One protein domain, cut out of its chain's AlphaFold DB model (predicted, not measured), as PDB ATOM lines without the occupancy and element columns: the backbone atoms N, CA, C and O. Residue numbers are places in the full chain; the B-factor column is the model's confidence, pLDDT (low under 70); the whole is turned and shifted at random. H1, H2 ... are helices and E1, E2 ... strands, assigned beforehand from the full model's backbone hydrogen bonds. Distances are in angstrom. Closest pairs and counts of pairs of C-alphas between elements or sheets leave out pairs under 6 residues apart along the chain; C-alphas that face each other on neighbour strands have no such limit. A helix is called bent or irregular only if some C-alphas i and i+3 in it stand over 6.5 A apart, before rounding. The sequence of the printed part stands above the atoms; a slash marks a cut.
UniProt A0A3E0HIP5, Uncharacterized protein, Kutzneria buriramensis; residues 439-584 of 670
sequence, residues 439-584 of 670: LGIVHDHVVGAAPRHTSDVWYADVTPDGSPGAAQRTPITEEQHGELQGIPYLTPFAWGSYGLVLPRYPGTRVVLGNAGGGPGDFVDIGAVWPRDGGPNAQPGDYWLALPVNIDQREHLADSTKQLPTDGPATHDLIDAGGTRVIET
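This is residues 439 to 584 of the 670 residues of an uncharacterized protein of Kutzneria buriramensis (UniProt A0A3E0HIP5). With little regular structure, the domain is one five-stranded sheet bent back on itself, E3 and E2 facing E4 and E5 with E1 as hinge, and a small meander, E6 E7 E8, at one end. Of 146 printed residues, 51 are in named elements, mostly strand: E1 E2 H1 E3 E4 E5 E6 E7 E8. Both sheets are antiparallel; the whole is compact, radius of gyration of the C-alphas 16.2 A, spanning 45 by 40 by 32 A.

E3, residues 482 to 488, neighbours E2, residues 454 to 459 (N 457 to O 484, 2.8 A). E1, residues 439 to 444, neighbours E2 (N 441 to O 458, 2.7 A) and E4, residues 509 to 514 (N 510 to O 440, 2.8 A). E4 and E5, residues 522 to 527, form a hairpin (N 511 to O 526, 2.8 A). H1, residues 470 to 473, only grazes this sheet; its one O i to N i+3 pair is within hydrogen-bond range. E7, residues 569 to 574, forms hairpins with E6, residues 542 to 547 (N 570 to O 546, 2.8 A), and E8, residues 580 to 583 (N 581 to O 573, 2.8 A). E5 and E6 are apart.

E1 begins at C-alpha 439 (170.416, 204.319, 285.262); E8 ends at C-alpha 583 (154.562, 225.531, 268.668). E3 measures 16.9 A.

The printed part has no cut. The links E3 to E4, E5 to E6 and E6 to E7 are long. Thirty residues are under pLDDT 70, among them 461 to 469.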
ATOM      1  N   LEU A 439     170.412 203.447 286.419       86.19
ATOM      2  CA  LEU A 439     170.416 204.319 285.262       86.19
ATOM      3  C   LEU A 439     170.495 203.454 284.004       86.19
ATOM      4  O   LEU A 439     171.303 202.524 283.960       86.19
ATOM      5  N   GLY A 440     169.692 203.785 282.997       87.25
ATOM      6  CA  GLY A 440     169.700 203.098 281.716       87.25
ATOM      7  C   GLY A 440     169.522 204.013 280.513       87.25
ATOM      8  O   GLY A 440     169.277 205.212 280.647       87.25
ATOM      9  N   ILE A 441     169.654 203.425 279.334       88.12
ATOM     10  CA  ILE A 441     169.356 204.011 278.034       88.12
ATOM     11  C   ILE A 441     168.424 203.057 277.304       88.12
ATOM     12  O   ILE A 441     168.700 201.863 277.202       88.12
ATOM     13  N   VAL A 442     167.319 203.591 276.798       89.06
ATOM     14  CA  VAL A 442     166.429 202.857 275.898       89.06
ATOM     15  C   VAL A 442     167.193 202.574 274.610       89.06
ATOM     16  O   VAL A 442     167.644 203.521 273.974       89.06
ATOM     17  N   HIS A 443     167.349 201.314 274.216       85.06
ATOM     18  CA  HIS A 443     168.028 200.969 272.957       85.06
ATOM     19  C   HIS A 443     167.083 200.346 271.929       85.06
ATOM     20  O   HIS A 443     167.346 200.465 270.733       85.06
ATOM     21  N   ASP A 444     165.974 199.749 272.372       83.88
ATOM     22  CA  ASP A 444     164.995 199.143 271.474       83.88
ATOM     23  C   ASP A 444     163.552 199.298 271.970       83.88
ATOM     24  O   ASP A 444     163.273 199.403 273.171       83.88
ATOM     25  N   HIS A 445     162.631 199.272 271.012       76.94
ATOM     26  CA  HIS A 445     161.199 199.104 271.198       76.94
ATOM     27  C   HIS A 445     160.766 197.862 270.451       76.94
ATOM     28  O   HIS A 445     160.699 197.855 269.223       76.94
ATOM     29  N   VAL A 446     160.379 196.823 271.185       63.44
ATOM     30  CA  VAL A 446     159.883 195.606 270.548       63.44
ATOM     31  C   VAL A 446     158.536 195.884 269.871       63.44
ATOM     32  O   VAL A 446     157.485 195.958 270.513       63.44
ATOM     33  N   VAL A 447     158.548 196.018 268.545       55.66
ATOM     34  CA  VAL A 447     157.335 196.142 267.729       55.66
ATOM     35  C   VAL A 447     156.751 194.748 267.484       55.66
ATOM     36  O   VAL A 447     157.385 193.898 266.865       55.66
ATOM     37  N   GLY A 448     155.524 194.485 267.951       59.25
ATOM     38  CA  GLY A 448     154.807 193.236 267.653       59.25
ATOM     39  C   GLY A 448     154.161 192.571 268.869       59.25
ATOM     40  O   GLY A 448     153.331 193.177 269.537       59.25
ATOM     41  N   ALA A 449     154.495 191.298 269.120       53.62
ATOM     42  CA  ALA A 449     153.880 190.452 270.156       53.62
ATOM     43  C   ALA A 449     154.297 190.795 271.604       53.62
ATOM     44  O   ALA A 449     153.852 190.128 272.540       53.62
ATOM     45  N   ALA A 450     155.145 191.808 271.792       62.69
ATOM     46  CA  ALA A 450     155.549 192.282 273.106       62.69
ATOM     47  C   ALA A 450     154.409 193.021 273.833       62.69
ATOM     48  O   ALA A 450     153.484 193.543 273.194       62.69
ATOM     49  N   PRO A 451     154.453 193.080 275.175       70.75
ATOM     50  CA  PRO A 451     153.543 193.917 275.942       70.75
ATOM     51  C   PRO A 451     153.606 195.379 275.472       70.75
ATOM     52  O   PRO A 451     154.658 195.900 275.117       70.75
ATOM     53  N   ARG A 452     152.462 196.068 275.450       77.88
ATOM     54  CA  ARG A 452     152.440 197.499 275.113       77.88
ATOM     55  C   ARG A 452     153.141 198.302 276.205       77.88
ATOM     56  O   ARG A 452     153.029 197.956 277.376       77.88
ATOM     57  N   HIS A 453     153.729 199.434 275.819       83.50
ATOM     58  CA  HIS A 453     154.361 200.387 276.740       83.50
ATOM     59  C   HIS A 453     155.593 199.826 277.468       83.50
ATOM     60  O   HIS A 453     155.846 200.169 278.622       83.50
ATOM     61  N   THR A 454     156.358 198.977 276.780       87.31
ATOM     62  CA  THR A 454     157.643 198.464 277.257       87.31
ATOM     63  C   THR A 454     158.775 198.845 276.318       87.31
ATOM     64  O   THR A 454     158.551 198.957 275.113       87.31
ATOM     65  N   SER A 455     159.978 198.963 276.869       88.25
ATOM     66  CA  SER A 455     161.211 199.204 276.120       88.25
ATOM     67  C   SER A 455     162.300 198.237 276.577       88.25
ATOM     68  O   SER A 455     162.284 197.794 277.730       88.25
ATOM     69  N   ASP A 456     163.279 197.987 275.716       87.81
ATOM     70  CA  ASP A 456     164.510 197.305 276.105       87.81
ATOM     71  C   ASP A 456     165.567 198.352 276.480       87.81
ATOM     72  O   ASP A 456     165.697 199.413 275.848       87.81
ATOM     73  N   VAL A 457     166.268 198.104 277.585       87.31
ATOM     74  CA  VAL A 457     167.106 199.090 278.268       87.31
ATOM     75  C   VAL A 457     168.494 198.525 278.542       87.31
ATOM     76  O   VAL A 457     168.651 197.514 279.230       87.31
ATOM     77  N   TRP A 458     169.512 199.253 278.091       86.12
ATOM     78  CA  TRP A 458     170.895 199.069 278.507       86.12
ATOM     79  C   TRP A 458     171.125 199.841 279.795       86.12
ATOM     80  O   TRP A 458     170.954 201.056 279.821       86.12
ATOM     81  N   TYR A 459     171.498 199.167 280.876       82.62
ATOM     82  CA  TYR A 459     171.802 199.812 282.148       82.62
ATOM     83  C   TYR A 459     173.307 199.854 282.413       82.62
ATOM     84  O   TYR A 459     174.063 198.984 281.979       82.62
ATOM     85  N   ALA A 460     173.735 200.876 283.157       70.31
ATOM     86  CA  ALA A 460     175.123 201.013 283.581       70.31
ATOM     87  C   ALA A 460     175.510 199.857 284.519       70.31
ATOM     88  O   ALA A 460     174.975 199.759 285.624       70.31
ATOM     89  N   ASP A 461     176.470 199.023 284.112       63.53
ATOM     90  CA  ASP A 461     177.079 197.985 284.966       63.53
ATOM     91  C   ASP A 461     178.347 198.493 285.686       63.53
ATOM     92  O   ASP A 461     179.237 197.744 286.085       63.53
ATOM     93  N   VAL A 462     178.444 199.815 285.830       56.34
ATOM     94  CA  VAL A 462     179.549 200.517 286.483       56.34
ATOM     95  C   VAL A 462     179.036 201.173 287.756       56.34
ATOM     96  O   VAL A 462     178.022 201.873 287.747       56.34
ATOM     97  N   THR A 463     179.752 200.964 288.860       54.31
ATOM     98  CA  THR A 463     179.455 201.636 290.127       54.31
ATOM     99  C   THR A 463     179.561 203.154 289.933       54.31
ATOM    100  O   THR A 463     180.566 203.612 289.382       54.31
ATOM    101  N   PRO A 464     178.565 203.950 290.369       56.75
ATOM    102  CA  PRO A 464     178.652 205.405 290.328       56.75
ATOM    103  C   PRO A 464     179.933 205.919 290.999       56.75
ATOM    104  O   PRO A 464     180.363 205.372 292.012       56.75
ATOM    105  N   ASP A 465     180.492 207.014 290.483       57.72
ATOM    106  CA  ASP A 465     181.730 207.667 290.955       57.72
ATOM    107  C   ASP A 465     181.636 208.293 292.368       57.72
ATOM    108  O   ASP A 465     182.523 209.031 292.791       57.72
ATOM    109  N   GLY A 466     180.537 208.050 293.089       55.84
ATOM    110  CA  GLY A 466     180.253 208.600 294.416       55.84
ATOM    111  C   GLY A 466     179.944 210.101 294.442       55.84
ATOM    112  O   GLY A 466     179.549 210.617 295.485       55.84
ATOM    113  N   SER A 467     180.066 210.808 293.315       60.53
ATOM    114  CA  SER A 467     179.943 212.264 293.257       60.53
ATOM    115  C   SER A 467     178.509 212.703 292.907       60.53
ATOM    116  O   SER A 467     177.850 212.068 292.072       60.53
ATOM    117  N   PRO A 468     177.988 213.816 293.465       61.59
ATOM    118  CA  PRO A 468     176.630 214.295 293.187       61.59
ATOM    119  C   PRO A 468     176.354 214.426 291.690       61.59
ATOM    120  O   PRO A 468     177.214 214.881 290.946       61.59
ATOM    121  N   GLY A 469     175.167 214.034 291.226       68.25
ATOM    122  CA  GLY A 469     174.840 214.069 289.795       68.25
ATOM    123  C   GLY A 469     175.480 212.949 288.968       68.25
ATOM    124  O   GLY A 469     175.463 213.031 287.744       68.25
ATOM    125  N   ALA A 470     176.005 211.886 289.594       73.50
ATOM    126  CA  ALA A 470     176.506 210.704 288.883       73.50
ATOM    127  C   ALA A 470     175.491 210.162 287.859       73.50
ATOM    128  O   ALA A 470     175.859 209.846 286.734       73.50
ATOM    129  N   ALA A 471     174.190 210.191 288.177       76.31
ATOM    130  CA  ALA A 471     173.126 209.789 287.251       76.31
ATOM    131  C   ALA A 471     173.138 210.567 285.915       76.31
ATOM    132  O   ALA A 471     172.694 210.042 284.900       76.31
ATOM    133  N   GLN A 472     173.687 211.785 285.880       80.88
ATOM    134  CA  GLN A 472     173.842 212.601 284.670       80.88
ATOM    135  C   GLN A 472     175.191 212.396 283.958       80.88
ATOM    136  O   GLN A 472     175.315 212.769 282.794       80.88
ATOM    137  N   ARG A 473     176.198 211.832 284.642       79.06
ATOM    138  CA  ARG A 473     177.573 211.665 284.129       79.06
ATOM    139  C   ARG A 473     177.944 210.234 283.760       79.06
ATOM    140  O   ARG A 473     178.784 210.054 282.889       79.06
ATOM    141  N   THR A 474     177.368 209.228 284.420       78.44
ATOM    142  CA  THR A 474     177.752 207.823 284.227       78.44
ATOM    143  C   THR A 474     177.563 207.416 282.761       78.44
ATOM    144  O   THR A 474     176.437 207.510 282.256       78.44
ATOM    145  N   PRO A 475     178.620 206.995 282.053       74.25
ATOM    146  CA  PRO A 475     178.485 206.544 280.677       74.25
ATOM    147  C   PRO A 475     177.748 205.202 280.631       74.25
ATOM    148  O   PRO A 475     177.884 204.373 281.529       74.25
ATOM    149  N   ILE A 476     176.957 205.003 279.580       76.81
ATOM    150  CA  ILE A 476     176.339 203.722 279.230       76.81
ATOM    151  C   ILE A 476     176.702 203.513 277.769       76.81
ATOM    152  O   ILE A 476     176.316 204.328 276.936       76.81
ATOM    153  N   THR A 477     177.497 202.496 277.460       71.06
ATOM    154  CA  THR A 477     177.988 202.248 276.099       71.06
ATOM    155  C   THR A 477     177.696 200.812 275.696       71.06
ATOM    156  O   THR A 477     177.526 199.939 276.545       71.06
ATOM    157  N   GLU A 478     177.664 200.546 274.394       67.38
ATOM    158  CA  GLU A 478     177.484 199.182 273.879       67.38
ATOM    159  C   GLU A 478     178.580 198.226 274.372       67.38
ATOM    160  O   GLU A 478     178.315 197.069 274.667       67.38
ATOM    161  N   GLU A 479     179.801 198.716 274.568       64.06
ATOM    162  CA  GLU A 479     180.911 197.911 275.085       64.06
ATOM    163  C   GLU A 479     180.760 197.557 276.578       64.06
ATOM    164  O   GLU A 479     181.391 196.612 277.052       64.06
ATOM    165  N   GLN A 480     179.975 198.334 277.339       62.19
ATOM    166  CA  GLN A 480     179.877 198.252 278.800       62.19
ATOM    167  C   GLN A 480     178.445 198.533 279.282       62.19
ATOM    168  O   GLN A 480     178.120 199.636 279.734       62.19
ATOM    169  N   HIS A 481     177.592 197.511 279.218       73.00
ATOM    170  CA  HIS A 481     176.225 197.561 279.729       73.00
ATOM    171  C   HIS A 481     175.751 196.190 280.226       73.00
ATOM    172  O   HIS A 481     176.286 195.149 279.844       73.00
ATOM    173  N   GLY A 482     174.713 196.201 281.058       71.38
ATOM    174  CA  GLY A 482     173.806 195.064 281.190       71.38
ATOM    175  C   GLY A 482     172.491 195.353 280.469       71.38
ATOM    176  O   GLY A 482     172.141 196.511 280.256       71.38
ATOM    177  N   GLU A 483     171.752 194.314 280.096       79.81
ATOM    178  CA  GLU A 483     170.515 194.440 279.317       79.81
ATOM    179  C   GLU A 483     169.293 194.017 280.138       79.81
ATOM    180  O   GLU A 483     169.334 193.054 280.912       79.81
ATOM    181  N   LEU A 484     168.199 194.754 279.971       80.69
ATOM    182  CA  LEU A 484     166.886 194.451 280.520       80.69
ATOM    183  C   LEU A 484     165.841 194.565 279.413       80.69
ATOM    184  O   LEU A 484     165.742 195.604 278.771       80.69
ATOM    185  N   GLN A 485     165.041 193.517 279.236       85.12
ATOM    186  CA  GLN A 485     164.048 193.438 278.167       85.12
ATOM    187  C   GLN A 485     162.628 193.621 278.701       85.12
ATOM    188  O   GLN A 485     162.313 193.190 279.813       85.12
ATOM    189  N   GLY A 486     161.763 194.224 277.890       84.12
ATOM    190  CA  GLY A 486     160.339 194.359 278.181       84.12
ATOM    191  C   GLY A 486     160.043 195.210 279.416       84.12
ATOM    192  O   GLY A 486     159.068 194.944 280.121       84.12
ATOM    193  N   ILE A 487     160.864 196.226 279.691       88.31
ATOM    194  CA  ILE A 487     160.713 197.077 280.872       88.31
ATOM    195  C   ILE A 487     159.532 198.032 280.685       88.31
ATOM    196  O   ILE A 487     159.570 198.862 279.773       88.31
ATOM    197  N   PRO A 488     158.483 197.963 281.529       89.25
ATOM    198  CA  PRO A 488     157.369 198.895 281.454       89.25
ATOM    199  C   PRO A 488     157.805 200.294 281.891       89.25
ATOM    200  O   PRO A 488     158.565 200.441 282.851       89.25
ATOM    201  N   TYR A 489     157.277 201.328 281.236       88.94
ATOM    202  CA  TYR A 489     157.459 202.706 281.689       88.94
ATOM    203  C   TYR A 489     156.251 203.231 282.465       88.94
ATOM    204  O   TYR A 489     155.089 202.967 282.156       88.94
ATOM    205  N   LEU A 490     156.546 204.026 283.484       89.94
ATOM    206  CA  LEU A 490     155.592 204.721 284.320       89.94
ATOM    207  C   LEU A 490     154.997 205.909 283.560       89.94
ATOM    208  O   LEU A 490     155.694 206.680 282.895       89.94
ATOM    209  N   THR A 491     153.689 206.084 283.712       89.00
ATOM    210  CA  THR A 491     152.960 207.253 283.232       89.00
ATOM    211  C   THR A 491     152.245 207.946 284.395       89.00
ATOM    212  O   THR A 491     151.742 207.255 285.283       89.00
ATOM    213  N   PRO A 492     152.159 209.292 284.410       88.56
ATOM    214  CA  PRO A 492     151.430 210.038 285.439       88.56
ATOM    215  C   PRO A 492     149.958 209.635 285.602       88.56
ATOM    216  O   PRO A 492     149.384 209.831 286.671       88.56
ATOM    217  N   PHE A 493     149.331 209.094 284.554       90.38
ATOM    218  CA  PHE A 493     147.951 208.619 284.595       90.38
ATOM    219  C   PHE A 493     147.753 207.463 283.614       90.38
ATOM    220  O   PHE A 493     148.066 207.601 282.431       90.38
ATOM    221  N   ALA A 494     147.179 206.357 284.094       89.25
ATOM    222  CA  ALA A 494     146.665 205.277 283.259       89.25
ATOM    223  C   ALA A 494     145.494 204.546 283.930       89.25
ATOM    224  O   ALA A 494     145.516 204.279 285.130       89.25
ATOM    225  N   TRP A 495     144.491 204.176 283.135       89.44
ATOM    226  CA  TRP A 495     143.390 203.295 283.513       89.44
ATOM    227  C   TRP A 495     142.872 202.560 282.269       89.44
ATOM    228  O   TRP A 495     142.286 203.159 281.368       89.44
ATOM    229  N   GLY A 496     143.089 201.244 282.189       88.56
ATOM    230  CA  GLY A 496     142.709 200.459 281.010       88.56
ATOM    231  C   GLY A 496     143.485 200.894 279.761       88.56
ATOM    232  O   GLY A 496     144.709 200.863 279.759       88.56
ATOM    233  N   SER A 497     142.784 201.288 278.690       88.25
ATOM    234  CA  SER A 497     143.401 201.834 277.459       88.25
ATOM    235  C   SER A 497     143.556 203.362 277.468       88.25
ATOM    236  O   SER A 497     143.907 203.941 276.442       88.25
ATOM    237  N   TYR A 498     143.254 204.020 278.590       89.88
ATOM    238  CA  TYR A 498     143.344 205.471 278.751       89.88
ATOM    239  C   TYR A 498     144.594 205.821 279.561       89.88
ATOM    240  O   TYR A 498     144.882 205.147 280.545       89.88
ATOM    241  N   GLY A 499     145.323 206.869 279.180       89.38
ATOM    242  CA  GLY A 499     146.506 207.319 279.915       89.38
ATOM    243  C   GLY A 499     147.301 208.399 279.185       89.38
ATOM    244  O   GLY A 499     146.981 208.742 278.045       89.38
ATOM    245  N   LEU A 500     148.341 208.931 279.835       88.31
ATOM    246  CA  LEU A 500     149.311 209.822 279.194       88.31
ATOM    247  C   LEU A 500     150.416 208.986 278.534       88.31
ATOM    248  O   LEU A 500     151.108 208.226 279.206       88.31
ATOM    249  N   VAL A 501     150.607 209.130 277.225       85.88
ATOM    250  CA  VAL A 501     151.692 208.452 276.500       85.88
ATOM    251  C   VAL A 501     152.792 209.464 276.224       85.88
ATOM    252  O   VAL A 501     152.605 210.382 275.427       85.88
ATOM    253  N   LEU A 502     153.935 209.294 276.885       83.50
ATOM    254  CA  LEU A 502     155.146 210.051 276.593       83.50
ATOM    255  C   LEU A 502     156.052 209.203 275.699       83.50
ATOM    256  O   LEU A 502     156.244 208.021 275.998       83.50
ATOM    257  N   PRO A 503     156.613 209.763 274.616       81.25
ATOM    258  CA  PRO A 503     157.543 209.015 273.793       81.25
ATOM    259  C   PRO A 503     158.797 208.661 274.602       81.25
ATOM    260  O   PRO A 503     159.258 209.414 275.465       81.25
ATOM    261  N   ARG A 504     159.346 207.492 274.300       83.31
ATOM    262  CA  ARG A 504     160.677 207.057 274.710       83.31
ATOM    263  C   ARG A 504     161.404 206.768 273.414       83.31
ATOM    264  O   ARG A 504     161.033 205.826 272.739       83.31
ATOM    265  N   TYR A 505     162.342 207.599 272.995       84.56
ATOM    266  CA  TYR A 505     163.111 207.314 271.781       84.56
ATOM    267  C   TYR A 505     164.306 206.423 272.134       84.56
ATOM    268  O   TYR A 505     164.820 206.554 273.251       84.56
ATOM    269  N   PRO A 506     164.779 205.553 271.231       85.12
ATOM    270  CA  PRO A 506     166.106 204.967 271.380       85.12
ATOM    271  C   PRO A 506     167.147 206.072 271.639       85.12
ATOM    272  O   PRO A 506     167.072 207.147 271.046       85.12
ATOM    273  N   GLY A 507     168.048 205.854 272.596       82.75
ATOM    274  CA  GLY A 507     168.966 206.862 273.134       82.75
ATOM    275  C   GLY A 507     168.446 207.636 274.358       82.75
ATOM    276  O   GLY A 507     169.224 208.290 275.051       82.75
ATOM    277  N   THR A 508     167.152 207.536 274.701       87.38
ATOM    278  CA  THR A 508     166.601 208.216 275.891       87.38
ATOM    279  C   THR A 508     167.218 207.648 277.164       87.38
ATOM    280  O   THR A 508     167.079 206.459 277.454       87.38
ATOM    281  N   ARG A 509     167.839 208.518 277.960       89.00
ATOM    282  CA  ARG A 509     168.393 208.175 279.270       89.00
ATOM    283  C   ARG A 509     167.287 208.134 280.326       89.00
ATOM    284  O   ARG A 509     166.591 209.126 280.544       89.00
ATOM    285  N   VAL A 510     167.134 206.987 280.978       90.88
ATOM    286  CA  VAL A 510     166.039 206.669 281.906       90.88
ATOM    287  C   VAL A 510     166.547 206.250 283.279       90.88
ATOM    288  O   VAL A 510     167.679 205.788 283.442       90.88
ATOM    289  N   VAL A 511     165.685 206.398 284.278       91.06
ATOM    290  CA  VAL A 511     165.881 205.889 285.632       91.06
ATOM    291  C   VAL A 511     164.943 204.708 285.835       91.06
ATOM    292  O   VAL A 511     163.738 204.811 285.629       91.06
ATOM    293  N   LEU A 512     165.500 203.584 286.265       88.50
ATOM    294  CA  LEU A 512     164.777 202.353 286.542       88.50
ATOM    295  C   LEU A 512     164.593 202.201 288.049       88.50
ATOM    296  O   LEU A 512     165.576 202.140 288.785       88.50
ATOM    297  N   GLY A 513     163.352 202.109 288.514       87.06
ATOM    298  CA  GLY A 513     163.015 201.736 289.886       87.06
ATOM    299  C   GLY A 513     162.674 200.251 289.970       87.06
ATOM    300  O   GLY A 513     161.992 199.733 289.095       87.06
ATOM    301  N   ASN A 514     163.133 199.553 291.007       82.38
ATOM    302  CA  ASN A 514     162.742 198.162 291.241       82.38
ATOM    303  C   ASN A 514     161.422 198.124 292.032       82.38
ATOM    304  O   ASN A 514     161.370 198.611 293.163       82.38
ATOM    305  N   ALA A 515     160.357 197.593 291.430       72.81
ATOM    306  CA  ALA A 515     159.001 197.647 291.973       72.81
ATOM    307  C   ALA A 515     158.696 196.527 292.988       72.81
ATOM    308  O   ALA A 515     158.039 196.792 293.995       72.81
ATOM    309  N   GLY A 516     159.184 195.300 292.766       59.09
ATOM    310  CA  GLY A 516     158.876 194.124 293.606       59.09
ATOM    311  C   GLY A 516     160.080 193.438 294.251       59.09
ATOM    312  O   GLY A 516     159.943 192.384 294.871       59.09
ATOM    313  N   GLY A 517     161.270 194.026 294.146       52.97
ATOM    314  CA  GLY A 517     162.488 193.611 294.844       52.97
ATOM    315  C   GLY A 517     163.237 192.418 294.233       52.97
ATOM    316  O   GLY A 517     164.253 191.985 294.780       52.97
ATOM    317  N   GLY A 518     162.753 191.877 293.111       49.69
ATOM    318  CA  GLY A 518     163.413 190.822 292.337       49.69
ATOM    319  C   GLY A 518     164.386 191.376 291.282       49.69
ATOM    320  O   GLY A 518     164.272 192.536 290.891       49.69
ATOM    321  N   PRO A 519     165.335 190.570 290.771       52.12
ATOM    322  CA  PRO A 519     166.373 191.018 289.829       52.12
ATOM    323  C   PRO A 519     165.874 191.409 288.424       52.12
ATOM    324  O   PRO A 519     166.686 191.846 287.615       52.12
ATOM    325  N   GLY A 520     164.579 191.273 288.131       61.12
ATOM    326  CA  GLY A 520     163.980 191.627 286.837       61.12
ATOM    327  C   GLY A 520     162.692 192.447 286.933       61.12
ATOM    328  O   GLY A 520     162.041 192.641 285.916       61.12
ATOM    329  N   ASP A 521     162.308 192.917 288.123       77.12
ATOM    330  CA  ASP A 521     161.055 193.665 288.320       77.12
ATOM    331  C   ASP A 521     161.300 195.179 288.314       77.12
ATOM    332  O   ASP A 521     161.063 195.887 289.294       77.12
ATOM    333  N   PHE A 522     161.896 195.657 287.222       86.44
ATOM    334  CA  PHE A 522     162.200 197.071 287.027       86.44
ATOM    335  C   PHE A 522     161.087 197.778 286.258       86.44
ATOM    336  O   PHE A 522     160.478 197.218 285.352       86.44
ATOM    337  N   VAL A 523     160.876 199.044 286.601       89.44
ATOM    338  CA  VAL A 523     159.976 199.976 285.923       89.44
ATOM    339  C   VAL A 523     160.786 201.217 285.561       89.44
ATOM    340  O   VAL A 523     161.478 201.765 286.421       89.44
ATOM    341  N   ASP A 524     160.708 201.682 284.315       91.31
ATOM    342  CA  ASP A 524     161.201 203.015 283.942       91.31
ATOM    343  C   ASP A 524     160.316 204.062 284.626       91.31
ATOM    344  O   ASP A 524     159.149 204.222 284.281       91.31
ATOM    345  N   ILE A 525     160.855 204.770 285.616       91.06
ATOM    346  CA  ILE A 525     160.112 205.763 286.404       91.06
ATOM    347  C   ILE A 525     160.259 207.191 285.864       91.06
ATOM    348  O   ILE A 525     159.630 208.106 286.396       91.06
ATOM    349  N   GLY A 526     161.063 207.406 284.821       90.88
ATOM    350  CA  GLY A 526     161.279 208.723 284.234       90.88
ATOM    351  C   GLY A 526     162.605 208.865 283.490       90.88
ATOM    352  O   GLY A 526     163.524 208.064 283.639       90.88
ATOM    353  N   ALA A 527     162.711 209.939 282.709       90.12
ATOM    354  CA  ALA A 527     163.924 210.297 281.980       90.12
ATOM    355  C   ALA A 527     164.782 211.301 282.762       90.12
ATOM    356  O   ALA A 527     164.262 212.121 283.521       90.12
ATOM    357  N   VAL A 528     166.098 211.263 282.547       89.69
ATOM    358  CA  VAL A 528     167.047 212.219 283.129       89.69
ATOM    359  C   VAL A 528     167.972 212.760 282.047       89.69
ATOM    360  O   VAL A 528     168.565 211.999 281.285       89.69
ATOM    361  N   TRP A 529     168.118 214.081 281.988       87.56
ATOM    362  CA  TRP A 529     169.067 214.709 281.076       87.56
ATOM    363  C   TRP A 529     170.509 214.368 281.472       87.56
ATOM    364  O   TRP A 529     170.821 214.338 282.670       87.56
ATOM    365  N   PRO A 530     171.416 214.156 280.503       83.25
ATOM    366  CA  PRO A 530     172.842 214.299 280.755       83.25
ATOM    367  C   PRO A 530     173.144 215.680 281.337       83.25
ATOM    368  O   PRO A 530     172.338 216.612 281.230       83.25
ATOM    369  N   ARG A 531     174.321 215.820 281.946       80.88
ATOM    370  CA  ARG A 531     174.751 217.104 282.501       80.88
ATOM    371  C   ARG A 531     174.700 218.164 281.394       80.88
ATOM    372  O   ARG A 531     175.240 217.935 280.318       80.88
ATOM    373  N   ASP A 532     174.014 219.271 281.667       80.75
ATOM    374  CA  ASP A 532     173.834 220.406 280.750       80.75
ATOM    375  C   ASP A 532     173.088 220.086 279.432       80.75
ATOM    376  O   ASP A 532     173.097 220.893 278.511       80.75
ATOM    377  N   GLY A 533     172.407 218.934 279.334       83.19
ATOM    378  CA  GLY A 533     171.703 218.508 278.112       83.19
ATOM    379  C   GLY A 533     170.227 218.912 278.013       83.19
ATOM    380  O   GLY A 533     169.594 218.647 276.997       83.19
ATOM    381  N   GLY A 534     169.647 219.486 279.070       86.38
ATOM    382  CA  GLY A 534     168.244 219.910 279.079       86.38
ATOM    383  C   GLY A 534     168.025 221.275 278.413       86.38
ATOM    384  O   GLY A 534     168.969 222.057 278.287       86.38
ATOM    385  N   PRO A 535     166.780 221.606 278.026       87.62
ATOM    386  CA  PRO A 535     166.465 222.929 277.503       87.62
ATOM    387  C   PRO A 535     166.679 224.011 278.576       87.62
ATOM    388  O   PRO A 535     166.513 223.759 279.771       87.62
ATOM    389  N   ASN A 536     167.025 225.229 278.151       90.06
ATOM    390  CA  ASN A 536     167.307 226.358 279.044       90.06
ATOM    391  C   ASN A 536     166.015 226.948 279.653       90.06
ATOM    392  O   ASN A 536     165.542 227.998 279.222       90.06
ATOM    393  N   ALA A 537     165.419 226.229 280.605       90.12
ATOM    394  CA  ALA A 537     164.179 226.603 281.282       90.12
ATOM    395  C   ALA A 537     164.398 227.661 282.379       90.12
ATOM    396  O   ALA A 537     165.434 227.681 283.050       90.12
ATOM    397  N   GLN A 538     163.395 228.511 282.600       92.88
ATOM    398  CA  GLN A 538     163.362 229.496 283.679       92.88
ATOM    399  C   GLN A 538     162.576 228.977 284.898       92.88
ATOM    400  O   GLN A 538     161.737 228.078 284.780       92.88
ATOM    401  N   PRO A 539     162.818 229.523 286.106       92.31
ATOM    402  CA  PRO A 539     162.024 229.179 287.280       92.31
ATOM    403  C   PRO A 539     160.527 229.441 287.058       92.31
ATOM    404  O   PRO A 539     160.124 230.568 286.790       92.31
ATOM    405  N   GLY A 540     159.707 228.402 287.236       89.94
ATOM    406  CA  GLY A 540     158.254 228.464 287.042       89.94
ATOM    407  C   GLY A 540     157.768 227.944 285.688       89.94
ATOM    408  O   GLY A 540     156.559 227.806 285.519       89.94
ATOM    409  N   ASP A 541     158.673 227.593 284.772       94.56
ATOM    410  CA  ASP A 541     158.297 227.008 283.487       94.56
ATOM    411  C   ASP A 541     157.772 225.575 283.647       94.56
ATOM    412  O   ASP A 541     158.406 224.706 284.254       94.56
ATOM    413  N   TYR A 542     156.637 225.302 283.010       93.50
ATOM    414  CA  TYR A 542     156.235 223.959 282.616       93.50
ATOM    415  C   TYR A 542     156.456 223.829 281.111       93.50
ATOM    416  O   TYR A 542     155.736 224.443 280.326       93.50
ATOM    417  N   TRP A 543     157.449 223.042 280.696       94.19
ATOM    418  CA  TRP A 543     157.837 222.954 279.288       94.19
ATOM    419  C   TRP A 543     157.923 221.509 278.798       94.19
ATOM    420  O   TRP A 543     158.789 220.742 279.220       94.19
ATOM    421  N   LEU A 544     157.045 221.149 277.859       92.50
ATOM    422  CA  LEU A 544     157.160 219.929 277.065       92.50
ATOM    423  C   LEU A 544     157.776 220.267 275.700       92.50
ATOM    424  O   LEU A 544     157.143 220.925 274.876       92.50
ATOM    425  N   ALA A 545     158.999 219.794 275.458       91.31
ATOM    426  CA  ALA A 545     159.687 219.897 274.173       91.31
ATOM    427  C   ALA A 545     159.891 218.494 273.588       91.31
ATOM    428  O   ALA A 545     160.548 217.655 274.204       91.31
ATOM    429  N   LEU A 546     159.309 218.224 272.416       90.25
ATOM    430  CA  LEU A 546     159.418 216.927 271.741       90.25
ATOM    431  C   LEU A 546     160.132 217.091 270.397       90.25
ATOM    432  O   LEU A 546     159.713 217.936 269.603       90.25
ATOM    433  N   PRO A 547     161.173 216.291 270.105       87.81
ATOM    434  CA  PRO A 547     161.900 216.414 268.852       87.81
ATOM    435  C   PRO A 547     161.008 216.041 267.662       87.81
ATOM    436  O   PRO A 547     160.191 215.116 267.740       87.81
ATOM    437  N   VAL A 548     161.188 216.733 266.535       84.12
ATOM    438  CA  VAL A 548     160.563 216.351 265.259       84.12
ATOM    439  C   VAL A 548     161.584 215.701 264.329       84.12
ATOM    440  O   VAL A 548     162.786 215.824 264.526       84.12
ATOM    441  N   ASN A 549     161.102 214.989 263.306       78.31
ATOM    442  CA  ASN A 549     161.942 214.330 262.295       78.31
ATOM    443  C   ASN A 549     162.940 213.297 262.858       78.31
ATOM    444  O   ASN A 549     164.020 213.112 262.313       78.31
ATOM    445  N   ILE A 550     162.568 212.587 263.929       77.56
ATOM    446  CA  ILE A 550     163.324 211.416 264.391       77.56
ATOM    447  C   ILE A 550     163.127 210.265 263.398       77.56
ATOM    448  O   ILE A 550     162.004 209.757 263.267       77.56
ATOM    449  N   ASP A 551     164.211 209.869 262.728       73.12
ATOM    450  CA  ASP A 551     164.251 208.749 261.777       73.12
ATOM    451  C   ASP A 551     164.307 207.389 262.495       73.12
ATOM    452  O   ASP A 551     163.615 206.447 262.112       73.12
ATOM    453  N   GLN A 552     165.070 207.296 263.589       77.25
ATOM    454  CA  GLN A 552     165.258 206.072 264.381       77.25
ATOM    455  C   GLN A 552     164.287 206.030 265.568       77.25
ATOM    456  O   GLN A 552     164.601 206.468 266.670       77.25
ATOM    457  N   ARG A 553     163.059 205.553 265.334       78.88
ATOM    458  CA  ARG A 553     162.002 205.517 266.370       78.88
ATOM    459  C   ARG A 553     161.921 204.205 267.139       78.88
ATOM    460  O   ARG A 553     161.318 204.184 268.205       78.88
ATOM    461  N   GLU A 554     162.482 203.144 266.575       80.00
ATOM    462  CA  GLU A 554     162.318 201.777 267.074       80.00
ATOM    463  C   GLU A 554     163.628 201.249 267.654       80.00
ATOM    464  O   GLU A 554     163.640 200.834 268.803       80.00
ATOM    465  N   HIS A 555     164.738 201.392 266.927       80.69
ATOM    466  CA  HIS A 555     166.029 200.821 267.304       80.69
ATOM    467  C   HIS A 555     167.159 201.859 267.275       80.69
ATOM    468  O   HIS A 555     167.210 202.696 266.368       80.69
ATOM    469  N   LEU A 556     168.079 201.785 268.241       75.69
ATOM    470  CA  LEU A 556     169.298 202.597 268.288       75.69
ATOM    471  C   LEU A 556     170.363 201.999 267.356       75.69
ATOM    472  O   LEU A 556     171.049 201.054 267.729       75.69
ATOM    473  N   ALA A 557     170.524 202.548 266.148       68.25
ATOM    474  CA  ALA A 557     171.411 201.950 265.139       68.25
ATOM    475  C   ALA A 557     172.912 202.225 265.363       68.25
ATOM    476  O   ALA A 557     173.752 201.482 264.866       68.25
ATOM    477  N   ASP A 558     173.248 203.314 266.061       70.06
ATOM    478  CA  ASP A 558     174.620 203.689 266.418       70.06
ATOM    479  C   ASP A 558     174.665 204.035 267.909       70.06
ATOM    480  O   ASP A 558     174.235 205.108 268.342       70.06
ATOM    481  N   SER A 559     175.200 203.107 268.701       64.00
ATOM    482  CA  SER A 559     175.309 203.219 270.155       64.00
ATOM    483  C   SER A 559     176.213 204.360 270.621       64.00
ATOM    484  O   SER A 559     176.173 204.714 271.801       64.00
ATOM    485  N   THR A 560     177.006 204.957 269.724       61.66
ATOM    486  CA  THR A 560     177.870 206.109 270.017       61.66
ATOM    487  C   THR A 560     177.167 207.452 269.793       61.66
ATOM    488  O   THR A 560     177.636 208.482 270.276       61.66
ATOM    489  N   LYS A 561     176.002 207.457 269.126       65.38
ATOM    490  CA  LYS A 561     175.181 208.646 268.833       65.38
ATOM    491  C   LYS A 561     173.837 208.578 269.549       65.38
ATOM    492  O   LYS A 561     172.772 208.580 268.943       65.38
ATOM    493  N   GLN A 562     173.914 208.521 270.872       63.59
ATOM    494  CA  GLN A 562     172.759 208.311 271.751       63.59
ATOM    495  C   GLN A 562     171.858 209.542 271.881       63.59
ATOM    496  O   GLN A 562     170.715 209.427 272.312       63.59
ATOM    497  N   LEU A 563     172.368 210.728 271.545       66.25
ATOM    498  CA  LEU A 563     171.630 211.976 271.672       66.25
ATOM    499  C   LEU A 563     171.100 212.409 270.304       66.25
ATOM    500  O   LEU A 563     171.883 212.462 269.350       66.25
ATOM    501  N   PRO A 564     169.807 212.765 270.188       67.56
ATOM    502  CA  PRO A 564     169.362 213.521 269.030       67.56
ATOM    503  C   PRO A 564     170.166 214.826 268.965       67.56
ATOM    504  O   PRO A 564     170.397 215.470 269.987       67.56
ATOM    505  N   THR A 565     170.625 215.203 267.772       67.38
ATOM    506  CA  THR A 565     171.282 216.499 267.564       67.38
ATOM    507  C   THR A 565     170.308 217.628 267.875       67.38
ATOM    508  O   THR A 565     169.132 217.513 267.516       67.38
ATOM    509  N   ASP A 566     170.798 218.725 268.454       74.12
ATOM    510  CA  ASP A 566     170.008 219.947 268.622       74.12
ATOM    511  C   ASP A 566     169.330 220.315 267.296       74.12
ATOM    512  O   ASP A 566     169.973 220.428 266.248       74.12
ATOM    513  N   GLY A 567     168.007 220.442 267.328       79.25
ATOM    514  CA  GLY A 567     167.203 220.559 266.122       79.25
ATOM    515  C   GLY A 567     165.766 220.982 266.409       79.25
ATOM    516  O   GLY A 567     165.407 221.227 267.563       79.25
ATOM    517  N   PRO A 568     164.932 221.097 265.362       86.69
ATOM    518  CA  PRO A 568     163.550 221.528 265.514       86.69
ATOM    519  C   PRO A 568     162.758 220.610 266.454       86.69
ATOM    520  O   PRO A 568     162.919 219.386 266.449       86.69
ATOM    521  N   ALA A 569     161.844 221.205 267.215       91.06
ATOM    522  CA  ALA A 569     160.977 220.509 268.154       91.06
ATOM    523  C   ALA A 569     159.560 221.096 268.115       91.06
ATOM    524  O   ALA A 569     159.335 222.200 267.626       91.06
ATOM    525  N   THR A 570     158.587 220.343 268.624       93.38
ATOM    526  CA  THR A 570     157.299 220.911 269.034       93.38
ATOM    527  C   THR A 570     157.383 221.332 270.492       93.38
ATOM    528  O   THR A 570     157.903 220.566 271.311       93.38
ATOM    529  N   HIS A 571     156.820 222.489 270.824       95.12
ATOM    530  CA  HIS A 571     156.847 223.051 272.172       95.12
ATOM    531  C   HIS A 571     155.427 223.233 272.722       95.12
ATOM    532  O   HIS A 571     154.540 223.699 272.013       95.12
ATOM    533  N   ASP A 572     155.224 222.887 273.991       95.94
ATOM    534  CA  ASP A 572     154.090 223.315 274.818       95.94
ATOM    535  C   ASP A 572     154.673 223.878 276.120       95.94
ATOM    536  O   ASP A 572     155.093 223.125 277.003       95.94
ATOM    537  N   LEU A 573     154.817 225.202 276.170       95.75
ATOM    538  CA  LEU A 573     155.411 225.953 277.276       95.75
ATOM    539  C   LEU A 573     154.313 226.717 278.012       95.75
ATOM    540  O   LEU A 573     153.538 227.423 277.376       95.75
ATOM    541  N   ILE A 574     154.279 226.616 279.337       96.38
ATOM    542  CA  ILE A 574     153.535 227.510 280.223       96.38
ATOM    543  C   ILE A 574     154.560 228.210 281.111       96.38
ATOM    544  O   ILE A 574     155.246 227.540 281.881       96.38
ATOM    545  N   ASP A 575     154.679 229.527 280.977       94.94
ATOM    546  CA  ASP A 575     155.624 230.322 281.765       94.94
ATOM    547  C   ASP A 575     155.074 230.685 283.158       94.94
ATOM    548  O   ASP A 575     153.898 230.474 283.479       94.94
ATOM    549  N   ALA A 576     155.924 231.291 283.993       93.06
ATOM    550  CA  ALA A 576     155.556 231.748 285.336       93.06
ATOM    551  C   ALA A 576     154.433 232.813 285.362       93.06
ATOM    552  O   ALA A 576     153.817 233.030 286.408       93.06
ATOM    553  N   GLY A 577     154.164 233.484 284.237       94.62
ATOM    554  CA  GLY A 577     153.062 234.434 284.069       94.62
ATOM    555  C   GLY A 577     151.734 233.774 283.683       94.62
ATOM    556  O   GLY A 577     150.713 234.459 283.621       94.62
ATOM    557  N   GLY A 578     151.728 232.462 283.435       92.75
ATOM    558  CA  GLY A 578     150.570 231.722 282.938       92.75
ATOM    559  C   GLY A 578     150.375 231.827 281.423       92.75
ATOM    560  O   GLY A 578     149.322 231.427 280.918       92.75
ATOM    561  N   THR A 579     151.358 232.344 280.680       94.50
ATOM    562  CA  THR A 579     151.321 232.388 279.215       94.50
ATOM    563  C   THR A 579     151.576 230.995 278.668       94.50
ATOM    564  O   THR A 579     152.620 230.409 278.943       94.50
ATOM    565  N   ARG A 580     150.653 230.472 277.852       96.38
ATOM    566  CA  ARG A 580     150.842 229.200 277.147       96.38
ATOM    567  C   ARG A 580     151.248 229.423 275.692       96.38
ATOM    568  O   ARG A 580     150.499 230.038 274.935       96.38
ATOM    569  N   VAL A 581     152.381 228.859 275.289       95.75
ATOM    570  CA  VAL A 581     152.887 228.857 273.913       95.75
ATOM    571  C   VAL A 581     152.880 227.425 273.383       95.75
ATOM    572  O   VAL A 581     153.574 226.564 273.919       95.75
ATOM    573  N   ILE A 582     152.104 227.179 272.322       94.94
ATOM    574  CA  ILE A 582     152.100 225.907 271.588       94.94
ATOM    575  C   ILE A 582     152.725 226.138 270.211       94.94
ATOM    576  O   ILE A 582     152.145 226.832 269.377       94.94
ATOM    577  N   GLU A 583     153.869 225.513 269.957       92.94
ATOM    578  CA  GLU A 583     154.562 225.531 268.668       92.94
ATOM    579  C   GLU A 583     154.534 224.134 268.037       92.94
ATOM    580  O   GLU A 583     154.991 223.150 268.620       92.94
ATOM    581  N   THR A 584     153.966 224.030 266.835       91.44
ATOM    582  CA  THR A 584     153.837 222.767 266.100       91.44
ATOM    583  C   THR A 584     153.861 222.997 264.594       91.44
ATOM    584  O   THR A 584     153.428 224.039 264.104       91.44
TER     585      THR A 584